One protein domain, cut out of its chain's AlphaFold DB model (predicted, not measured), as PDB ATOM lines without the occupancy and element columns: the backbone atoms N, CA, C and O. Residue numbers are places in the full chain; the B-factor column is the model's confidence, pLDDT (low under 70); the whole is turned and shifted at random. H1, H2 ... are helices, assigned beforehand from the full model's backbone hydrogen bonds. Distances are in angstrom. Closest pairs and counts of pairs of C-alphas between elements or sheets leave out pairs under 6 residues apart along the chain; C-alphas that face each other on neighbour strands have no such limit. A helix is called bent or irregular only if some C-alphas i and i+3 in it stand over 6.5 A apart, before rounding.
ATOM      1  N   GLU A   4     -64.206   7.753  21.632       96.38
ATOM      2  CA  GLU A   4     -63.452   7.317  20.458       96.38
ATOM      3  C   GLU A   4     -63.215   8.468  19.469       96.38
ATOM      4  O   GLU A   4     -62.095   8.680  19.012       96.38
ATOM      5  N   GLU A   5     -64.239   9.276  19.200       95.94
ATOM      6  CA  GLU A   5     -64.162  10.456  18.337       95.94
ATOM      7  C   GLU A   5     -63.255  11.552  18.915       95.94
ATOM      8  O   GLU A   5     -62.689  12.352  18.165       95.94
ATOM      9  N   LEU A   6     -63.087  11.596  20.242       96.69
ATOM     10  CA  LEU A   6     -62.062  12.426  20.874       96.69
ATOM     11  C   LEU A   6     -60.666  11.876  20.579       96.69
ATOM     12  O   LEU A   6     -59.822  12.612  20.066       96.69
ATOM     13  N   PHE A   7     -60.427  10.588  20.828       98.00
ATOM     14  CA  PHE A   7     -59.112   9.981  20.603       98.00
ATOM     15  C   PHE A   7     -58.687   9.960  19.135       98.00
ATOM     16  O   PHE A   7     -57.505  10.155  18.854       98.00
ATOM     17  N   LYS A   8     -59.619   9.855  18.181       97.56
ATOM     18  CA  LYS A   8     -59.326  10.024  16.744       97.56
ATOM     19  C   LYS A   8     -58.667  11.369  16.429       97.56
ATOM     20  O   LYS A   8     -57.827  11.446  15.538       97.56
ATOM     21  N   LYS A   9     -58.989  12.425  17.182       97.06
ATOM     22  CA  LYS A   9     -58.400  13.766  17.010       97.06
ATOM     23  C   LYS A   9     -57.064  13.933  17.725       97.06
ATOM     24  O   LYS A   9     -56.327  14.864  17.399       97.06
ATOM     25  N   ILE A  10     -56.753  13.054  18.672       98.25
ATOM     26  CA  ILE A  10     -55.526  13.081  19.465       98.25
ATOM     27  C   ILE A  10     -54.451  12.264  18.742       98.25
ATOM     28  O   ILE A  10     -54.704  11.167  18.246       98.25
ATOM     29  N   SER A  11     -53.253  12.828  18.656       98.12
ATOM     30  CA  SER A  11     -52.055  12.212  18.078       98.12
ATOM     31  C   SER A  11     -51.593  10.967  18.831       98.12
ATOM     32  O   SER A  11     -51.952  10.772  19.991       98.12
ATOM     33  N   ILE A  12     -50.729  10.161  18.211       98.12
ATOM     34  CA  ILE A  12     -50.125   8.985  18.860       98.12
ATOM     35  C   ILE A  12     -49.401   9.381  20.155       98.12
ATOM     36  O   ILE A  12     -49.668   8.789  21.196       98.12
ATOM     37  N   ARG A  13     -48.578  10.442  20.146       98.12
ATOM     38  CA  ARG A  13     -47.910  10.944  21.365       98.12
ATOM     39  C   ARG A  13     -48.901  11.402  22.434       98.12
ATOM     40  O   ARG A  13     -48.694  11.130  23.612       98.12
ATOM     41  N   GLY A  14     -49.995  12.054  22.038       98.38
ATOM     42  CA  GLY A  14     -51.049  12.463  22.970       98.38
ATOM     43  C   GLY A  14     -51.791  11.278  23.596       98.38
ATOM     44  O   GLY A  14     -52.043  11.280  24.797       98.38
ATOM     45  N   ARG A  15     -52.105  10.247  22.803       98.62
ATOM     46  CA  ARG A  15     -52.723   8.998  23.280       98.62
ATOM     47  C   ARG A  15     -51.799   8.240  24.226       98.62
ATOM     48  O   ARG A  15     -52.237   7.781  25.274       98.62
ATOM     49  N   PHE A  16     -50.519   8.173  23.875       98.62
ATOM     50  CA  PHE A  16     -49.495   7.541  24.691       98.62
ATOM     51  C   PHE A  16     -49.390   8.231  26.053       98.62
ATOM     52  O   PHE A  16     -49.526   7.581  27.083       98.62
ATOM     53  N   ALA A  17     -49.279   9.565  26.070       98.62
ATOM     54  CA  ALA A  17     -49.242  10.346  27.306       98.62
ATOM     55  C   ALA A  17     -50.502  10.182  28.171       98.62
ATOM     56  O   ALA A  17     -50.398  10.154  29.397       98.62
ATOM     57  N   PHE A  18     -51.684  10.042  27.556       98.69
ATOM     58  CA  PHE A  18     -52.904   9.696  28.288       98.69
ATOM     59  C   PHE A  18     -52.754   8.349  29.014       98.69
ATOM     60  O   PHE A  18     -53.090   8.264  30.195       98.69
ATOM     61  N   GLY A  19     -52.198   7.334  28.346       98.69
ATOM     62  CA  GLY A  19     -51.883   6.040  28.957       98.69
ATOM     63  C   GLY A  19     -50.903   6.149  30.120       98.69
ATOM     64  O   GLY A  19     -51.207   5.661  31.208       98.69
ATOM     65  N   ILE A  20     -49.797   6.887  29.955       98.56
ATOM     66  CA  ILE A  20     -48.826   7.092  31.043       98.56
ATOM     67  C   ILE A  20     -49.493   7.734  32.261       98.56
ATOM     68  O   ILE A  20     -49.313   7.262  33.380       98.56
ATOM     69  N   MET A  21     -50.301   8.779  32.065       98.31
ATOM     70  CA  MET A  21     -50.984   9.438  33.183       98.31
ATOM     71  C   MET A  21     -52.018   8.533  33.865       98.31
ATOM     72  O   MET A  21     -52.227   8.663  35.068       98.31
ATOM     73  N   CYS A  22     -52.643   7.598  33.140       98.56
ATOM     74  CA  CYS A  22     -53.495   6.581  33.760       98.56
ATOM     75  C   CYS A  22     -52.680   5.622  34.639       98.56
ATOM     76  O   CYS A  22     -53.127   5.285  35.733       98.56
ATOM     77  N   ILE A  23     -51.488   5.209  34.190       98.56
ATOM     78  CA  ILE A  23     -50.569   4.380  34.988       98.56
ATOM     79  C   ILE A  23     -50.145   5.141  36.247       98.56
ATOM     80  O   ILE A  23     -50.243   4.607  37.346       98.56
ATOM     81  N   GLU A  24     -49.717   6.396  36.111       98.00
ATOM     82  CA  GLU A  24     -49.286   7.222  37.246       98.00
ATOM     83  C   GLU A  24     -50.395   7.403  38.291       98.00
ATOM     84  O   GLU A  24     -50.125   7.269  39.485       98.00
ATOM     85  N   GLU A  25     -51.639   7.645  37.864       98.12
ATOM     86  CA  GLU A  25     -52.772   7.754  38.791       98.12
ATOM     87  C   GLU A  25     -53.085   6.408  39.458       98.12
ATOM     88  O   GLU A  25     -53.317   6.366  40.664       98.12
ATOM     89  N   TYR A  26     -53.020   5.294  38.718       98.19
ATOM     90  CA  TYR A  26     -53.210   3.957  39.292       98.19
ATOM     91  C   TYR A  26     -52.190   3.687  40.400       98.19
ATOM     92  O   TYR A  26     -52.553   3.239  41.490       98.19
ATOM     93  N   LEU A  27     -50.913   3.966  40.135       97.88
ATOM     94  CA  LEU A  27     -49.835   3.775  41.104       97.88
ATOM     95  C   LEU A  27     -50.037   4.662  42.337       97.88
ATOM     96  O   LEU A  27     -49.864   4.191  43.462       97.88
ATOM     97  N   LEU A  28     -50.446   5.918  42.132       97.38
ATOM     98  CA  LEU A  28     -50.725   6.867  43.206       97.38
ATOM     99  C   LEU A  28     -51.881   6.400  44.100       97.38
ATOM    100  O   LEU A  28     -51.718   6.339  45.319       97.38
ATOM    101  N   GLU A  29     -53.029   6.050  43.517       97.31
ATOM    102  CA  GLU A  29     -54.220   5.618  44.261       97.31
ATOM    103  C   GLU A  29     -53.974   4.325  45.052       97.31
ATOM    104  O   GLU A  29     -54.461   4.182  46.175       97.31
ATOM    105  N   ASN A  30     -53.162   3.415  44.508       96.50
ATOM    106  CA  ASN A  30     -52.830   2.137  45.142       96.50
ATOM    107  C   ASN A  30     -51.555   2.186  46.002       96.50
ATOM    108  O   ASN A  30     -51.155   1.167  46.564       96.50
ATOM    109  N   SER A  31     -50.918   3.356  46.140       96.50
ATOM    110  CA  SER A  31     -49.657   3.534  46.882       96.50
ATOM    111  C   SER A  31     -48.543   2.571  46.441       96.50
ATOM    112  O   SER A  31     -47.726   2.130  47.254       96.50
ATOM    113  N   ILE A  32     -48.505   2.238  45.149       96.12
ATOM    114  CA  ILE A  32     -47.489   1.362  44.567       96.12
ATOM    115  C   ILE A  32     -46.244   2.198  44.300       96.12
ATOM    116  O   ILE A  32     -46.272   3.162  43.536       96.12
ATOM    117  N   LYS A  33     -45.137   1.806  44.927       95.31
ATOM    118  CA  LYS A  33     -43.832   2.425  44.724       95.31
ATOM    119  C   LYS A  33     -42.779   1.347  44.542       95.31
ATOM    120  O   LYS A  33     -42.481   0.613  45.481       95.31
ATOM    121  N   ASP A  34     -42.219   1.286  43.345       95.62
ATOM    122  CA  ASP A  34     -41.203   0.314  42.977       95.62
ATOM    123  C   ASP A  34     -40.189   0.947  42.017       95.62
ATOM    124  O   ASP A  34     -40.557   1.712  41.123       95.62
ATOM    125  N   PHE A  35     -38.910   0.634  42.216       94.38
ATOM    126  CA  PHE A  35     -37.804   1.209  41.450       94.38
ATOM    127  C   PHE A  35     -37.908   0.922  39.947       94.38
ATOM    128  O   PHE A  35     -37.665   1.810  39.130       94.38
ATOM    129  N   TRP A  36     -38.277  -0.301  39.570       95.19
ATOM    130  CA  TRP A  36     -38.378  -0.692  38.168       95.19
ATOM    131  C   TRP A  36     -39.582  -0.050  37.490       95.19
ATOM    132  O   TRP A  36     -39.489   0.350  36.332       95.19
ATOM    133  N   ILE A  37     -40.682   0.127  38.221       96.88
ATOM    134  CA  ILE A  37     -41.851   0.859  37.723       96.88
ATOM    135  C   ILE A  37     -41.535   2.348  37.544       96.88
ATOM    136  O   ILE A  37     -41.891   2.934  36.523       96.88
ATOM    137  N   GLU A  38     -40.808   2.967  38.478       96.44
ATOM    138  CA  GLU A  38     -40.327   4.348  38.327       96.44
ATOM    139  C   GLU A  38     -39.388   4.490  37.114       96.44
ATOM    140  O   GLU A  38     -39.534   5.426  36.325       96.44
ATOM    141  N   LYS A  39     -38.468   3.536  36.916       95.38
ATOM    142  CA  LYS A  39     -37.578   3.484  35.743       95.38
ATOM    143  C   LYS A  39     -38.366   3.329  34.439       95.38
ATOM    144  O   LYS A  39     -38.084   4.031  33.470       95.38
ATOM    145  N   LEU A  40     -39.381   2.464  34.419       97.62
ATOM    146  CA  LEU A  40     -40.282   2.296  33.279       97.62
ATOM    147  C   LEU A  40     -41.002   3.606  32.940       97.62
ATOM    148  O   LEU A  40     -41.017   3.994  31.777       97.62
ATOM    149  N   LEU A  41     -41.561   4.318  33.925       98.06
ATOM    150  CA  LEU A  41     -42.248   5.595  33.690       98.06
ATOM    151  C   LEU A  41     -41.337   6.641  33.034       98.06
ATOM    152  O   LEU A  41     -41.795   7.390  32.172       98.06
ATOM    153  N   ILE A  42     -40.054   6.677  33.406       96.25
ATOM    154  CA  ILE A  42     -39.065   7.553  32.760       96.25
ATOM    155  C   ILE A  42     -38.951   7.202  31.275       96.25
ATOM    156  O   ILE A  42     -39.112   8.082  30.431       96.25
ATOM    157  N   HIS A  43     -38.754   5.923  30.948       96.94
ATOM    158  CA  HIS A  43     -38.657   5.471  29.558       96.94
ATOM    159  C   HIS A  43     -39.957   5.661  28.776       96.94
ATOM    160  O   HIS A  43     -39.918   6.008  27.600       96.94
ATOM    161  N   LEU A  44     -41.123   5.518  29.406       98.25
ATOM    162  CA  LEU A  44     -42.394   5.846  28.764       98.25
ATOM    163  C   LEU A  44     -42.442   7.336  28.384       98.25
ATOM    164  O   LEU A  44     -42.760   7.666  27.245       98.25
ATOM    165  N   TRP A  45     -42.074   8.255  29.280       97.94
ATOM    166  CA  TRP A  45     -42.077   9.687  28.951       97.94
ATOM    167  C   TRP A  45     -41.037  10.077  27.889       97.94
ATOM    168  O   TRP A  45     -41.299  10.993  27.108       97.94
ATOM    169  N   GLU A  46     -39.914   9.359  27.766       97.00
ATOM    170  CA  GLU A  46     -38.952   9.570  26.670       97.00
ATOM    171  C   GLU A  46     -39.621   9.471  25.288       97.00
ATOM    172  O   GLU A  46     -39.256  10.217  24.375       97.00
ATOM    173  N   PHE A  47     -40.651   8.625  25.137       97.81
ATOM    174  CA  PHE A  47     -41.398   8.489  23.887       97.81
ATOM    175  C   PHE A  47     -41.910   9.832  23.380       97.81
ATOM    176  O   PHE A  47     -41.746  10.126  22.199       97.81
ATOM    177  N   THR A  48     -42.503  10.671  24.242       96.75
ATOM    178  CA  THR A  48     -43.162  11.924  23.827       96.75
ATOM    179  C   THR A  48     -42.171  13.015  23.428       96.75
ATOM    180  O   THR A  48     -42.556  13.948  22.715       96.75
ATOM    181  N   GLU A  49     -40.894  12.846  23.769       95.69
ATOM    182  CA  GLU A  49     -39.806  13.801  23.537       95.69
ATOM    183  C   GLU A  49     -38.780  13.329  22.494       95.69
ATOM    184  O   GLU A  49     -38.076  14.161  21.921       95.69
ATOM    185  N   SER A  50     -38.697  12.024  22.219       93.31
ATOM    186  CA  SER A  50     -37.624  11.442  21.407       93.31
ATOM    187  C   SER A  50     -37.780  11.682  19.899       93.31
ATOM    188  O   SER A  50     -38.882  11.599  19.342       93.31
ATOM    189  N   ASP A  51     -36.642  11.926  19.243       89.38
ATOM    190  CA  ASP A  51     -36.453  11.829  17.787       89.38
ATOM    191  C   ASP A  51     -36.002  10.428  17.337       89.38
ATOM    192  O   ASP A  51     -36.152  10.087  16.168       89.38
ATOM    193  N   ASN A  52     -35.475   9.619  18.260       92.62
ATOM    194  CA  ASN A  52     -34.924   8.287  18.006       92.62
ATOM    195  C   ASN A  52     -35.850   7.248  18.642       92.62
ATOM    196  O   ASN A  52     -35.640   6.812  19.779       92.62
ATOM    197  N   LEU A  53     -36.959   6.959  17.960       94.12
ATOM    198  CA  LEU A  53     -37.961   6.021  18.465       94.12
ATOM    199  C   LEU A  53     -37.547   4.555  18.289       94.12
ATOM    200  O   LEU A  53     -38.052   3.710  19.009       94.12
ATOM    201  N   ASP A  54     -36.603   4.273  17.397       93.12
ATOM    202  CA  ASP A  54     -35.932   2.980  17.231       93.12
ATOM    203  C   ASP A  54     -35.146   2.582  18.488       93.12
ATOM    204  O   ASP A  54     -35.334   1.504  19.040       93.12
ATOM    205  N   VAL A  55     -34.336   3.500  19.021       93.50
ATOM    206  CA  VAL A  55     -33.585   3.276  20.270       93.50
ATOM    207  C   VAL A  55     -34.524   3.167  21.474       93.50
ATOM    208  O   VAL A  55     -34.216   2.505  22.465       93.50
ATOM    209  N   TRP A  56     -35.655   3.871  21.427       96.31
ATOM    210  CA  TRP A  56     -36.679   3.778  22.461       96.31
ATOM    211  C   TRP A  56     -37.396   2.421  22.430       96.31
ATOM    212  O   TRP A  56     -37.612   1.842  23.490       96.31
ATOM    213  N   ASP A  57     -37.705   1.909  21.237       96.00
ATOM    214  CA  ASP A  57     -38.373   0.623  21.011       96.00
ATOM    215  C   ASP A  57     -37.592  -0.548  21.618       96.00
ATOM    216  O   ASP A  57     -38.135  -1.312  22.414       96.00
ATOM    217  N   GLU A  58     -36.284  -0.625  21.348       93.06
ATOM    218  CA  GLU A  58     -35.412  -1.655  21.934       93.06
ATOM    219  C   GLU A  58     -35.468  -1.642  23.470       93.06
ATOM    220  O   GLU A  58     -35.633  -2.678  24.108       93.06
ATOM    221  N   LYS A  59     -35.393  -0.456  24.083       94.44
ATOM    222  CA  LYS A  59     -35.429  -0.319  25.547       94.44
ATOM    223  C   LYS A  59     -36.788  -0.665  26.135       94.44
ATOM    224  O   LYS A  59     -36.853  -1.275  27.198       94.44
ATOM    225  N   ILE A  60     -37.872  -0.203  25.515       96.88
ATOM    226  CA  ILE A  60     -39.208  -0.394  26.080       96.88
ATOM    227  C   ILE A  60     -39.688  -1.834  25.899       96.88
ATOM    228  O   ILE A  60     -40.407  -2.332  26.762       96.88
ATOM    229  N   SER A  61     -39.251  -2.515  24.834       95.31
ATOM    230  CA  SER A  61     -39.503  -3.942  24.615       95.31
ATOM    231  C   SER A  61     -38.983  -4.784  25.780       95.31
ATOM    232  O   SER A  61     -39.712  -5.630  26.303       95.31
ATOM    233  N   ASP A  62     -37.779  -4.483  26.263       96.31
ATOM    234  CA  ASP A  62     -37.152  -5.188  27.385       96.31
ATOM    235  C   ASP A  62     -37.800  -4.894  28.738       96.31
ATOM    236  O   ASP A  62     -37.565  -5.600  29.713       96.31
ATOM    237  N   LEU A  63     -38.608  -3.838  28.815       97.00
ATOM    238  CA  LEU A  63     -39.354  -3.459  30.011       97.00
ATOM    239  C   LEU A  63     -40.853  -3.753  29.872       97.00
ATOM    240  O   LEU A  63     -41.625  -3.429  30.772       97.00
ATOM    241  N   ASN A  64     -41.295  -4.342  28.759       97.12
ATOM    242  CA  ASN A  64     -42.700  -4.652  28.541       97.12
ATOM    243  C   ASN A  64     -43.114  -5.845  29.424       97.12
ATOM    244  O   ASN A  64     -42.530  -6.926  29.290       97.12
ATOM    245  N   PRO A  65     -44.141  -5.703  30.287       97.44
ATOM    246  CA  PRO A  65     -44.583  -6.787  31.154       97.44
ATOM    247  C   PRO A  65     -44.936  -8.073  30.413       97.44
ATOM    248  O   PRO A  65     -44.616  -9.152  30.901       97.44
ATOM    249  N   TYR A  66     -45.556  -7.985  29.235       96.25
ATOM    250  CA  TYR A  66     -45.903  -9.179  28.464       96.25
ATOM    251  C   TYR A  66     -44.663  -9.937  27.992       96.25
ATOM    252  O   TYR A  66     -44.620 -11.155  28.122       96.25
ATOM    253  N   ASN A  67     -43.621  -9.238  27.538       96.06
ATOM    254  CA  ASN A  67     -42.375  -9.888  27.127       96.06
ATOM    255  C   ASN A  67     -41.688 -10.563  28.324       96.06
ATOM    256  O   ASN A  67     -41.297 -11.722  28.244       96.06
ATOM    257  N   ILE A  68     -41.607  -9.867  29.461       97.50
ATOM    258  CA  ILE A  68     -40.967 -10.376  30.684       97.50
ATOM    259  C   ILE A  68     -41.706 -11.584  31.291       97.50
ATOM    260  O   ILE A  68     -41.091 -12.489  31.870       97.50
ATOM    261  N   LEU A  69     -43.037 -11.598  31.226       97.06
ATOM    262  CA  LEU A  69     -43.834 -12.677  31.808       97.06
ATOM    263  C   LEU A  69     -43.847 -13.925  30.915       97.06
ATOM    264  O   LEU A  69     -43.760 -15.036  31.445       97.06
ATOM    265  N   GLU A  70     -43.904 -13.748  29.593       94.44
ATOM    266  CA  GLU A  70     -44.107 -14.839  28.628       94.44
ATOM    267  C   GLU A  70     -42.806 -15.451  28.089       94.44
ATOM    268  O   GLU A  70     -42.786 -16.633  27.748       94.44
ATOM    269  N   VAL A  71     -41.712 -14.686  28.006       94.81
ATOM    270  CA  VAL A  71     -40.438 -15.183  27.465       94.81
ATOM    271  C   VAL A  71     -39.571 -15.772  28.586       94.81
ATOM    272  O   VAL A  71     -39.625 -15.361  29.752       94.81
ATOM    273  N   ASP A  72     -38.766 -16.778  28.253       93.56
ATOM    274  CA  ASP A  72     -37.722 -17.288  29.141       93.56
ATOM    275  C   ASP A  72     -36.367 -16.685  28.755       93.56
ATOM    276  O   ASP A  72     -35.827 -16.963  27.683       93.56
ATOM    277  N   TYR A  73     -35.803 -15.865  29.644       94.88
ATOM    278  CA  TYR A  73     -34.496 -15.245  29.438       94.88
ATOM    279  C   TYR A  73     -33.364 -16.277  29.338       94.88
ATOM    280  O   TYR A  73     -32.379 -16.028  28.647       94.88
ATOM    281  N   GLU A  74     -33.460 -17.423  30.023       94.25
ATOM    282  CA  GLU A  74     -32.413 -18.452  29.960       94.25
ATOM    283  C   GLU A  74     -32.345 -19.099  28.570       94.25
ATOM    284  O   GLU A  74     -31.255 -19.445  28.105       94.25
ATOM    285  N   GLU A  75     -33.487 -19.214  27.888       96.38
ATOM    286  CA  GLU A  75     -33.570 -19.729  26.520       96.38
ATOM    287  C   GLU A  75     -33.275 -18.647  25.466       96.38
ATOM    288  O   GLU A  75     -32.586 -18.925  24.479       96.38
ATOM    289  N   TYR A  76     -33.744 -17.413  25.684       96.00
ATOM    290  CA  TYR A  76     -33.694 -16.322  24.701       96.00
ATOM    291  C   TYR A  76     -33.085 -15.023  25.265       96.00
ATOM    292  O   TYR A  76     -33.716 -13.968  25.241       96.00
ATOM    293  N   PRO A  77     -31.822 -15.027  25.733       94.06
ATOM    294  CA  PRO A  77     -31.215 -13.833  26.331       94.06
ATOM    295  C   PRO A  77     -31.003 -12.689  25.324       94.06
ATOM    296  O   PRO A  77     -30.913 -11.530  25.715       94.06
ATOM    297  N   ASN A  78     -30.918 -13.000  24.024       94.81
ATOM    298  CA  ASN A  78     -30.735 -12.001  22.965       94.81
ATOM    299  C   ASN A  78     -32.011 -11.209  22.646       94.81
ATOM    300  O   ASN A  78     -31.914 -10.188  21.970       94.81
ATOM    301  N   ASP A  79     -33.170 -11.658  23.134       94.38
ATOM    302  CA  ASP A  79     -34.438 -10.936  22.987       94.38
ATOM    303  C   ASP A  79     -34.540  -9.769  23.987       94.38
ATOM    304  O   ASP A  79     -35.446  -8.951  23.874       94.38
ATOM    305  N   PHE A  80     -33.584  -9.676  24.926       96.00
ATOM    306  CA  PHE A  80     -33.489  -8.648  25.965       96.00
ATOM    307  C   PHE A  80     -32.106  -7.964  25.979       96.00
ATOM    308  O   PHE A  80     -31.348  -8.104  26.945       96.00
ATOM    309  N   PRO A  81     -31.706  -7.261  24.902       94.62
ATOM    310  CA  PRO A  81     -30.348  -6.729  24.743       94.62
ATOM    311  C   PRO A  81     -29.970  -5.588  25.704       94.62
ATOM    312  O   PRO A  81     -28.788  -5.248  25.814       94.62
ATOM    313  N   THR A  82     -30.934  -4.964  26.379       94.12
ATOM    314  CA  THR A  82     -30.748  -3.768  27.216       94.12
ATOM    315  C   THR A  82     -30.752  -4.054  28.720       94.12
ATOM    316  O   THR A  82     -30.379  -3.173  29.502       94.12
ATOM    317  N   ILE A  83     -31.107  -5.276  29.131       96.00
ATOM    318  CA  ILE A  83     -31.093  -5.725  30.529       96.00
ATOM    319  C   ILE A  83     -30.327  -7.040  30.697       96.00
ATOM    320  O   ILE A  83     -30.239  -7.874  29.799       96.00
ATOM    321  N   ASN A  84     -29.758  -7.250  31.880       96.44
ATOM    322  CA  ASN A  84     -29.079  -8.502  32.212       96.44
ATOM    323  C   ASN A  84     -29.992  -9.482  32.974       96.44
ATOM    324  O   ASN A  84     -31.044  -9.111  33.484       96.44
ATOM    325  N   ALA A  85     -29.549 -10.734  33.122       97.12
ATOM    326  CA  ALA A  85     -30.308 -11.793  33.797       97.12
ATOM    327  C   ALA A  85     -30.787 -11.434  35.220       97.12
ATOM    328  O   ALA A  85     -31.866 -11.852  35.643       97.12
ATOM    329  N   SER A  86     -29.988 -10.677  35.982       97.12
ATOM    330  CA  SER A  86     -30.367 -10.250  37.335       97.12
ATOM    331  C   SER A  86     -31.499  -9.231  37.287       97.12
ATOM    332  O   SER A  86     -32.473  -9.368  38.022       97.12
ATOM    333  N   GLU A  87     -31.384  -8.243  36.401       97.25
ATOM    334  CA  GLU A  87     -32.409  -7.221  36.171       97.25
ATOM    335  C   GLU A  87     -33.715  -7.853  35.677       97.25
ATOM    336  O   GLU A  87     -34.777  -7.579  36.232       97.25
ATOM    337  N   TYR A  88     -33.627  -8.777  34.716       97.69
ATOM    338  CA  TYR A  88     -34.764  -9.548  34.217       97.69
ATOM    339  C   TYR A  88     -35.506 -10.268  35.342       97.69
ATOM    340  O   TYR A  88     -36.724 -10.169  35.472       97.69
ATOM    341  N   LYS A  89     -34.766 -10.986  36.192       97.19
ATOM    342  CA  LYS A  89     -35.345 -11.762  37.291       97.19
ATOM    343  C   LYS A  89     -36.036 -10.879  38.328       97.19
ATOM    344  O   LYS A  89     -37.078 -11.264  38.859       97.19
ATOM    345  N   GLU A  90     -35.456  -9.723  38.639       97.12
ATOM    346  CA  GLU A  90     -36.083  -8.742  39.527       97.12
ATOM    347  C   GLU A  90     -37.376  -8.198  38.921       97.12
ATOM    348  O   GLU A  90     -38.417  -8.224  39.581       97.12
ATOM    349  N   LEU A  91     -37.324  -7.782  37.655       96.94
ATOM    350  CA  LEU A  91     -38.461  -7.227  36.934       96.94
ATOM    351  C   LEU A  91     -39.602  -8.241  36.795       96.94
ATOM    352  O   LEU A  91     -40.755  -7.919  37.087       96.94
ATOM    353  N   LYS A  92     -39.278  -9.492  36.450       97.56
ATOM    354  CA  LYS A  92     -40.248 -10.590  36.362       97.56
ATOM    355  C   LYS A  92     -40.961 -10.814  37.683       97.56
ATOM    356  O   LYS A  92     -42.187 -10.843  37.717       97.56
ATOM    357  N   LYS A  93     -40.213 -10.869  38.787       97.38
ATOM    358  CA  LYS A  93     -40.800 -11.007  40.123       97.38
ATOM    359  C   LYS A  93     -41.745  -9.850  40.448       97.38
ATOM    360  O   LYS A  93     -42.761 -10.070  41.100       97.38
ATOM    361  N   ILE A  94     -41.418  -8.624  40.046       97.12
ATOM    362  CA  ILE A  94     -42.296  -7.470  40.268       97.12
ATOM    363  C   ILE A  94     -43.595  -7.656  39.488       97.12
ATOM    364  O   ILE A  94     -44.661  -7.618  40.098       97.12
ATOM    365  N   TYR A  95     -43.518  -7.944  38.188       97.62
ATOM    366  CA  TYR A  95     -44.699  -8.127  37.342       97.62
ATOM    367  C   TYR A  95     -45.572  -9.318  37.740       97.62
ATOM    368  O   TYR A  95     -46.792  -9.190  37.712       97.62
ATOM    369  N   GLU A  96     -44.992 -10.425  38.208       97.06
ATOM    370  CA  GLU A  96     -45.743 -11.574  38.744       97.06
ATOM    371  C   GLU A  96     -46.577 -11.227  39.991       97.06
ATOM    372  O   GLU A  96     -47.527 -11.938  40.314       97.06
ATOM    373  N   ASN A  97     -46.227 -10.150  40.702       96.38
ATOM    374  CA  ASN A  97     -46.935  -9.690  41.898       96.38
ATOM    375  C   ASN A  97     -47.817  -8.455  41.649       96.38
ATOM    376  O   ASN A  97     -48.459  -7.982  42.591       96.38
ATOM    377  N   LEU A  98     -47.848  -7.912  40.428       95.94
ATOM    378  CA  LEU A  98     -48.734  -6.801  40.095       95.94
ATOM    379  C   LEU A  98     -50.163  -7.283  39.845       95.94
ATOM    380  O   LEU A  98     -50.410  -8.402  39.399       95.94
ATOM    381  N   ASP A  99     -51.111  -6.383  40.091       95.69
ATOM    382  CA  ASP A  99     -52.485  -6.562  39.649       95.69
ATOM    383  C   ASP A  99     -52.555  -6.666  38.117       95.69
ATOM    384  O   ASP A  99     -51.874  -5.930  37.391       95.69
ATOM    385  N   SER A 100     -53.401  -7.570  37.618       96.25
ATOM    386  CA  SER A 100     -53.503  -7.830  36.183       96.25
ATOM    387  C   SER A 100     -53.957  -6.604  35.398       96.25
ATOM    388  O   SER A 100     -53.506  -6.417  34.270       96.25
ATOM    389  N   ASP A 101     -54.817  -5.748  35.970       97.62
ATOM    390  CA  ASP A 101     -55.252  -4.542  35.267       97.62
ATOM    391  C   ASP A 101     -54.072  -3.571  35.082       97.62
ATOM    392  O   ASP A 101     -53.962  -2.963  34.020       97.62
ATOM    393  N   LEU A 102     -53.140  -3.474  36.043       98.00
ATOM    394  CA  LEU A 102     -51.923  -2.660  35.898       98.00
ATOM    395  C   LEU A 102     -50.962  -3.233  34.845       98.00
ATOM    396  O   LEU A 102     -50.422  -2.478  34.036       98.00
ATOM    397  N   VAL A 103     -50.779  -4.557  34.810       98.25
ATOM    398  CA  VAL A 103     -49.965  -5.236  33.782       98.25
ATOM    399  C   VAL A 103     -50.517  -4.951  32.381       98.25
ATOM    400  O   VAL A 103     -49.763  -4.575  31.477       98.25
ATOM    401  N   ILE A 104     -51.836  -5.074  32.204       98.19
ATOM    402  CA  ILE A 104     -52.499  -4.786  30.927       98.19
ATOM    403  C   ILE A 104     -52.398  -3.291  30.604       98.19
ATOM    404  O   ILE A 104     -52.076  -2.940  29.473       98.19
ATOM    405  N   LEU A 105     -52.625  -2.402  31.575       98.31
ATOM    406  CA  LEU A 105     -52.563  -0.950  31.376       98.31
ATOM    407  C   LEU A 105     -51.178  -0.497  30.891       98.31
ATOM    408  O   LEU A 105     -51.091   0.299  29.953       98.31
ATOM    409  N   ILE A 106     -50.104  -1.032  31.481       98.62
ATOM    410  CA  ILE A 106     -48.727  -0.788  31.033       98.62
ATOM    411  C   ILE A 106     -48.534  -1.308  29.608       98.62
ATOM    412  O   ILE A 106     -48.118  -0.552  28.732       98.62
ATOM    413  N   SER A 107     -48.870  -2.575  29.363       98.31
ATOM    414  CA  SER A 107     -48.600  -3.232  28.078       98.31
ATOM    415  C   SER A 107     -49.375  -2.580  26.929       98.31
ATOM    416  O   SER A 107     -48.812  -2.323  25.870       98.31
ATOM    417  N   GLN A 108     -50.643  -2.217  27.147       98.62
ATOM    418  CA  GLN A 108     -51.448  -1.479  26.169       98.62
ATOM    419  C   GLN A 108     -50.921  -0.059  25.951       98.62
ATOM    420  O   GLN A 108     -50.959   0.439  24.832       98.62
ATOM    421  N   THR A 109     -50.394   0.599  26.988       98.81
ATOM    422  CA  THR A 109     -49.753   1.909  26.813       98.81
ATOM    423  C   THR A 109     -48.512   1.794  25.933       98.81
ATOM    424  O   THR A 109     -48.368   2.589  25.011       98.81
ATOM    425  N   ILE A 110     -47.660   0.788  26.154       98.56
ATOM    426  CA  ILE A 110     -46.499   0.513  25.292       98.56
ATOM    427  C   ILE A 110     -46.956   0.238  23.854       98.56
ATOM    428  O   ILE A 110     -46.421   0.853  22.932       98.56
ATOM    429  N   GLU A 111     -47.995  -0.588  23.675       98.06
ATOM    430  CA  GLU A 111     -48.577  -0.912  22.365       98.06
ATOM    431  C   GLU A 111     -48.921   0.361  21.574       98.06
ATOM    432  O   GLU A 111     -48.468   0.514  20.446       98.06
ATOM    433  N   ILE A 112     -49.589   1.352  22.190       98.38
ATOM    434  CA  ILE A 112     -49.896   2.651  21.545       98.38
ATOM    435  C   ILE A 112     -48.661   3.269  20.866       98.38
ATOM    436  O   ILE A 112     -48.797   3.890  19.806       98.38
ATOM    437  N   GLY A 113     -47.486   3.148  21.488       96.06
ATOM    438  CA  GLY A 113     -46.241   3.752  21.018       96.06
ATOM    439  C   GLY A 113     -45.537   2.941  19.935       96.06
ATOM    440  O   GLY A 113     -45.004   3.534  18.995       96.06
ATOM    441  N   VAL A 114     -45.567   1.609  20.033       95.94
ATOM    442  CA  VAL A 114     -44.801   0.718  19.145       95.94
ATOM    443  C   VAL A 114     -45.544   0.353  17.857       95.94
ATOM    444  O   VAL A 114     -44.911   0.239  16.805       95.94
ATOM    445  N   SER A 115     -46.882   0.249  17.866       92.62
ATOM    446  CA  SER A 115     -47.630  -0.364  16.748       92.62
ATOM    447  C   SER A 115     -47.523   0.373  15.406       92.62
ATOM    448  O   SER A 115     -47.905  -0.168  14.368       92.62
ATOM    449  N   ASN A 116     -47.057   1.626  15.398       93.88
ATOM    450  CA  ASN A 116     -46.874   2.418  14.182       93.88
ATOM    451  C   ASN A 116     -45.409   2.705  13.829       93.88
ATOM    452  O   ASN A 116     -45.190   3.319  12.788       93.88
ATOM    453  N   LEU A 117     -44.419   2.293  14.630       92.38
ATOM    454  CA  LEU A 117     -43.011   2.681  14.425       92.38
ATOM    455  C   LEU A 117     -42.476   2.306  13.041       92.38
ATOM    456  O   LEU A 117     -41.814   3.109  12.388       92.38
ATOM    457  N   TYR A 118     -42.837   1.117  12.563       89.06
ATOM    458  CA  TYR A 118     -42.407   0.591  11.266       89.06
ATOM    459  C   TYR A 118     -43.541   0.582  10.230       89.06
ATOM    460  O   TYR A 118     -43.486  -0.141   9.235       89.06
ATOM    461  N   GLY A 119     -44.589   1.381  10.462       88.81
ATOM    462  CA  GLY A 119     -45.794   1.434   9.639       88.81
ATOM    463  C   GLY A 119     -46.297   2.854   9.375       88.81
ATOM    464  O   GLY A 119     -45.823   3.845   9.923       88.81
ATOM    465  N   GLY A 120     -47.298   2.964   8.503       89.38
ATOM    466  CA  GLY A 120     -48.033   4.214   8.322       89.38
ATOM    467  C   GLY A 120     -49.029   4.447   9.459       89.38
ATOM    468  O   GLY A 120     -49.504   3.506  10.091       89.38
ATOM    469  N   THR A 121     -49.394   5.705   9.694       90.19
ATOM    470  CA  THR A 121     -50.424   6.065  10.680       90.19
ATOM    471  C   THR A 121     -51.841   5.941  10.107       90.19
ATOM    472  O   THR A 121     -52.776   5.687  10.858       90.19
ATOM    473  N   GLY A 122     -52.013   6.027   8.783       87.69
ATOM    474  CA  GLY A 122     -53.298   5.803   8.113       87.69
ATOM    475  C   GLY A 122     -54.406   6.761   8.567       87.69
ATOM    476  O   GLY A 122     -54.154   7.899   8.955       87.69
ATOM    477  N   GLU A 123     -55.657   6.305   8.504       86.31
ATOM    478  CA  GLU A 123     -56.805   7.072   8.990       86.31
ATOM    479  C   GLU A 123     -56.948   6.885  10.510       86.31
ATOM    480  O   GLU A 123     -57.414   5.855  10.989       86.31
ATOM    481  N   TYR A 124     -56.482   7.878  11.274       89.50
ATOM    482  CA  TYR A 124     -56.525   7.933  12.745       89.50
ATOM    483  C   TYR A 124     -55.748   6.839  13.487       89.50
ATOM    484  O   TYR A 124     -55.840   6.778  14.710       89.50
ATOM    485  N   SER A 125     -54.957   6.026  12.789       92.06
ATOM    486  CA  SER A 125     -54.209   4.877  13.302       92.06
ATOM    487  C   SER A 125     -55.016   3.980  14.233       92.06
ATOM    488  O   SER A 125     -54.943   4.109  15.455       92.06
ATOM    489  N   ASN A 126     -55.733   3.012  13.662       93.75
ATOM    490  CA  ASN A 126     -56.392   1.968  14.452       93.75
ATOM    491  C   ASN A 126     -55.406   1.207  15.351       93.75
ATOM    492  O   ASN A 126     -55.772   0.831  16.459       93.75
ATOM    493  N   HIS A 127     -54.160   1.055  14.898       94.81
ATOM    494  CA  HIS A 127     -53.095   0.380  15.633       94.81
ATOM    495  C   HIS A 127     -52.783   1.036  16.980       94.81
ATOM    496  O   HIS A 127     -52.579   0.320  17.945       94.81
ATOM    497  N   SER A 128     -52.847   2.367  17.084       97.12
ATOM    498  CA  SER A 128     -52.713   3.051  18.377       97.12
ATOM    499  C   SER A 128     -54.059   3.408  19.011       97.12
ATOM    500  O   SER A 128     -54.154   3.547  20.226       97.12
ATOM    501  N   LEU A 129     -55.134   3.552  18.228       97.81
ATOM    502  CA  LEU A 129     -56.466   3.890  18.740       97.81
ATOM    503  C   LEU A 129     -57.073   2.745  19.554       97.81
ATOM    504  O   LEU A 129     -57.586   2.991  20.639       97.81
ATOM    505  N   ILE A 130     -57.012   1.507  19.056       97.81
ATOM    506  CA  ILE A 130     -57.556   0.329  19.748       97.81
ATOM    507  C   ILE A 130     -56.932   0.159  21.143       97.81
ATOM    508  O   ILE A 130     -57.697   0.166  22.110       97.81
ATOM    509  N   PRO A 131     -55.594   0.098  21.300       98.44
ATOM    510  CA  PRO A 131     -54.994  -0.009  22.628       98.44
ATOM    511  C   PRO A 131     -55.297   1.219  23.501       98.44
ATOM    512  O   PRO A 131     -55.529   1.074  24.697       98.44
ATOM    513  N   THR A 132     -55.435   2.420  22.920       98.62
ATOM    514  CA  THR A 132     -55.884   3.612  23.672       98.62
ATOM    515  C   THR A 132     -57.277   3.432  24.277       98.62
ATOM    516  O   THR A 132     -57.522   3.844  25.412       98.62
ATOM    517  N   LEU A 133     -58.211   2.834  23.535       98.38
ATOM    518  CA  LEU A 133     -59.559   2.576  24.040       98.38
ATOM    519  C   LEU A 133     -59.553   1.516  25.143       98.38
ATOM    520  O   LEU A 133     -60.329   1.640  26.089       98.38
ATOM    521  N   GLU A 134     -58.679   0.514  25.059       98.44
ATOM    522  CA  GLU A 134     -58.503  -0.472  26.131       98.44
ATOM    523  C   GLU A 134     -57.904   0.164  27.392       98.44
ATOM    524  O   GLU A 134     -58.472   0.002  28.473       98.44
ATOM    525  N   VAL A 135     -56.861   0.996  27.263       98.69
ATOM    526  CA  VAL A 135     -56.336   1.821  28.370       98.69
ATOM    527  C   VAL A 135     -57.456   2.651  28.996       98.69
ATOM    528  O   VAL A 135     -57.612   2.650  30.216       98.69
ATOM    529  N   TYR A 136     -58.267   3.335  28.183       98.44
ATOM    530  CA  TYR A 136     -59.379   4.147  28.681       98.44
ATOM    531  C   TYR A 136     -60.388   3.311  29.481       98.44
ATOM    532  O   TYR A 136     -60.796   3.736  30.562       98.44
ATOM    533  N   LYS A 137     -60.787   2.138  28.973       98.12
ATOM    534  CA  LYS A 137     -61.749   1.245  29.643       98.12
ATOM    535  C   LYS A 137     -61.214   0.729  30.973       98.12
ATOM    536  O   LYS A 137     -61.955   0.709  31.953       98.12
ATOM    537  N   ILE A 138     -59.947   0.318  31.010       98.00
ATOM    538  CA  ILE A 138     -59.304  -0.153  32.241       98.00
ATOM    539  C   ILE A 138     -59.262   0.991  33.247       98.00
ATOM    540  O   ILE A 138     -59.781   0.845  34.346       98.00
ATOM    541  N   ALA A 139     -58.768   2.159  32.839       97.69
ATOM    542  CA  ALA A 139     -58.703   3.327  33.704       97.69
ATOM    543  C   ALA A 139     -60.086   3.732  34.254       97.69
ATOM    544  O   ALA A 139     -60.224   4.041  35.431       97.69
ATOM    545  N   GLU A 140     -61.142   3.683  33.441       96.75
ATOM    546  CA  GLU A 140     -62.510   3.978  33.892       96.75
ATOM    547  C   GLU A 140     -63.023   2.989  34.954       96.75
ATOM    548  O   GLU A 140     -63.820   3.365  35.814       96.75
ATOM    549  N   LYS A 141     -62.550   1.740  34.922       96.69
ATOM    550  CA  LYS A 141     -62.875   0.697  35.903       96.69
ATOM    551  C   LYS A 141     -62.020   0.796  37.171       96.69
ATOM    552  O   LYS A 141     -62.524   0.480  38.248       96.69
ATOM    553  N   THR A 142     -60.741   1.149  37.050       96.44
ATOM    554  CA  THR A 142     -59.743   0.901  38.104       96.44
ATOM    555  C   THR A 142     -59.259   2.135  38.848       96.44
ATOM    556  O   THR A 142     -58.719   1.970  39.937       96.44
ATOM    557  N   ILE A 143     -59.411   3.341  38.288       97.06
ATOM    558  CA  ILE A 143     -58.959   4.579  38.938       97.06
ATOM    559  C   ILE A 143     -60.106   5.558  39.161       97.06
ATOM    560  O   ILE A 143     -60.944   5.797  38.290       97.06
ATOM    561  N   SER A 144     -60.136   6.155  40.348       94.44
ATOM    562  CA  SER A 144     -61.180   7.091  40.769       94.44
ATOM    563  C   SER A 144     -61.064   8.453  40.081       94.44
ATOM    564  O   SER A 144     -62.076   9.126  39.862       94.44
ATOM    565  N   LYS A 145     -59.843   8.860  39.713       92.19
ATOM    566  CA  LYS A 145     -59.538  10.151  39.077       92.19
ATOM    567  C   LYS A 145     -58.823   9.997  37.739       92.19
ATOM    568  O   LYS A 145     -57.765  10.573  37.501       92.19
ATOM    569  N   LYS A 146     -59.449   9.271  36.814       94.38
ATOM    570  CA  LYS A 146     -58.948   9.150  35.440       94.38
ATOM    571  C   LYS A 146     -58.633  10.524  34.814       94.38
ATOM    572  O   LYS A 146     -59.487  11.414  34.885       94.38
ATOM    573  N   PRO A 147     -57.492  10.676  34.110       95.62
ATOM    574  CA  PRO A 147     -57.177  11.892  33.368       95.62
ATOM    575  C   PRO A 147     -58.324  12.345  32.447       95.62
ATOM    576  O   PRO A 147     -59.011  11.528  31.811       95.62
ATOM    577  N   ASP A 148     -58.528  13.662  32.358       95.00
ATOM    578  CA  ASP A 148     -59.487  14.246  31.421       95.00
ATOM    579  C   ASP A 148     -58.909  14.206  30.001       95.00
ATOM    580  O   ASP A 148     -57.893  14.833  29.697       95.00
ATOM    581  N   VAL A 149     -59.592  13.486  29.108       96.19
ATOM    582  CA  VAL A 149     -59.214  13.340  27.694       96.19
ATOM    583  C   VAL A 149     -59.136  14.706  26.999       96.19
ATOM    584  O   VAL A 149     -58.336  14.888  26.079       96.19
ATOM    585  N   ASN A 150     -59.910  15.698  27.450       94.69
ATOM    586  CA  ASN A 150     -59.903  17.036  26.861       94.69
ATOM    587  C   ASN A 150     -58.543  17.740  26.978       94.69
ATOM    588  O   ASN A 150     -58.189  18.508  26.080       94.69
ATOM    589  N   ASN A 151     -57.740  17.417  27.998       95.06
ATOM    590  CA  ASN A 151     -56.396  17.982  28.183       95.06
ATOM    591  C   ASN A 151     -55.425  17.581  27.060       95.06
ATOM    592  O   ASN A 151     -54.402  18.236  26.851       95.06
ATOM    593  N   PHE A 152     -55.761  16.536  26.299       97.31
ATOM    594  CA  PHE A 152     -54.919  15.984  25.241       97.31
ATOM    595  C   PHE A 152     -55.342  16.417  23.831       97.31
ATOM    596  O   PHE A 152     -54.591  16.207  22.881       97.31
ATOM    597  N   ILE A 153     -56.496  17.080  23.667       95.12
ATOM    598  CA  ILE A 153     -57.004  17.543  22.356       95.12
ATOM    599  C   ILE A 153     -56.037  18.526  21.676       95.12
ATOM    600  O   ILE A 153     -56.003  18.637  20.449       95.12
ATOM    601  N   GLN A 154     -55.226  19.231  22.466       95.25
ATOM    602  CA  GLN A 154     -54.176  20.110  21.958       95.25
ATOM    603  C   GLN A 154     -53.089  19.369  21.157       95.25
ATOM    604  O   GLN A 154     -52.465  19.983  20.295       95.25
ATOM    605  N   PHE A 155     -52.884  18.067  21.387       97.19
ATOM    606  CA  PHE A 155     -51.919  17.239  20.657       97.19
ATOM    607  C   PHE A 155     -52.601  16.595  19.454       97.19
ATOM    608  O   PHE A 155     -53.095  15.470  19.531       97.19
ATOM    609  N   LYS A 156     -52.665  17.310  18.335       97.31
ATOM    610  CA  LYS A 156     -53.550  16.950  17.223       97.31
ATOM    611  C   LYS A 156     -52.984  15.828  16.361       97.31
ATOM    612  O   LYS A 156     -51.839  15.888  15.928       97.31
TER     613      LYS A 156
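What this domain is: This is residues 4 to 156 of the 173 residues of an uncharacterized protein of Flavobacterium columnare (UniProt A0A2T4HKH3). A four-helix bundle makes the core: H2 and H7 run side by side in the middle, H8 packs on both of them, and H3 packs on H2 at the side away from H8. H4 folds back on H3, H5 and H6 sit at one end of the long axis with the loop of residues 71 to 84, and the short H1 and H9 sit at the opposite end. The printed part has 153 residues with nine named helices, H1 to H9 in order, and no named strand; its class is all helix. It is compact, with a radius of gyration of the C-alphas of 15.2 A and spans of 44 by 35 by 23 A.

Where its parts are: Find C-alpha 4 at (-63.452, 7.317, 20.458), where H1, residues 4 to 9, begins. H2, residues 12 to 29, follows and runs 25.9 A from C-alpha 12 at (-50.125, 8.985, 18.860). H3, residues 35 to 49, covers 22.0 A; then come H4, residues 53 to 61, and H5, residues 65 to 70. H6, residues 85 to 96, is 16.2 A long, and H7, residues 100 to 114, is 21.0 A long. H8, residues 126 to 142, runs 23.9 A and is neither bent nor irregular, but only just: C-alphas 127 and 130 are 6.1 A apart. H9, residues 149 to 152, ends at C-alpha 152, (-54.919, 15.984, 25.241).

How they stand to each other: Start at H2, the hub, which touches H3, H7, H8 and H9. The bundle, four helices packed together, is H2, H3, H7 and H8. H2 touches H7 at a shallow tilt of 21 degrees, opposite ways; their closest C-alphas, of Gly 19 and Thr 109, are 5.1 A apart. H2 touches H8 at a shallow tilt of 19 degrees, the same way, closest at the C-alphas of Cys 22 and Ala 139, 6.1 A. H7 and H8 form a helical hairpin, with the C-alphas of Ile 112 and Ser 128 closest at 4.3 A. With residues 13 to 20 alone, H2 touches H3, its hairpin partner; the C-alphas of Arg 13 and Thr 48 are closest, 5.4 A. H3 and H4 are a helical hairpin too, closest at the C-alphas of Phe 47 and Trp 56, 6.8 A. H5 touches H6, about perpendicular at 80 degrees, closest at the C-alphas of Ile 68 and Lys 92, 5.7 A. H7 touches H5 with residues 103 to 107 alone, closest at the C-alphas of Ser 107 and Pro 65, 6.2 A. H8 touches H1 with residues 129 to 133 alone, closest at the C-alphas of Leu 129 and Phe 7, 6.9 A. H3 and H8 are apart. In H2, H5 and H6 every O i to N i+4 pair is within hydrogen-bond range; H1 has 1 of 2, H3 8 of 11, H4 4 of 5, H7 10 of 11 and H8 12 of 13, and H9 is too short for such a pair.

The domain as a whole: The two C-alphas farthest apart, of Glu 75 and Asn 150, are 45.2 A from each other. The printed part has no cut. Look for the long links at residues 71 to 84, from H5 to H6, and 115 to 125, from H7 to H8. The mean pLDDT of the printed part is 96.2, and no printed residue is under 70.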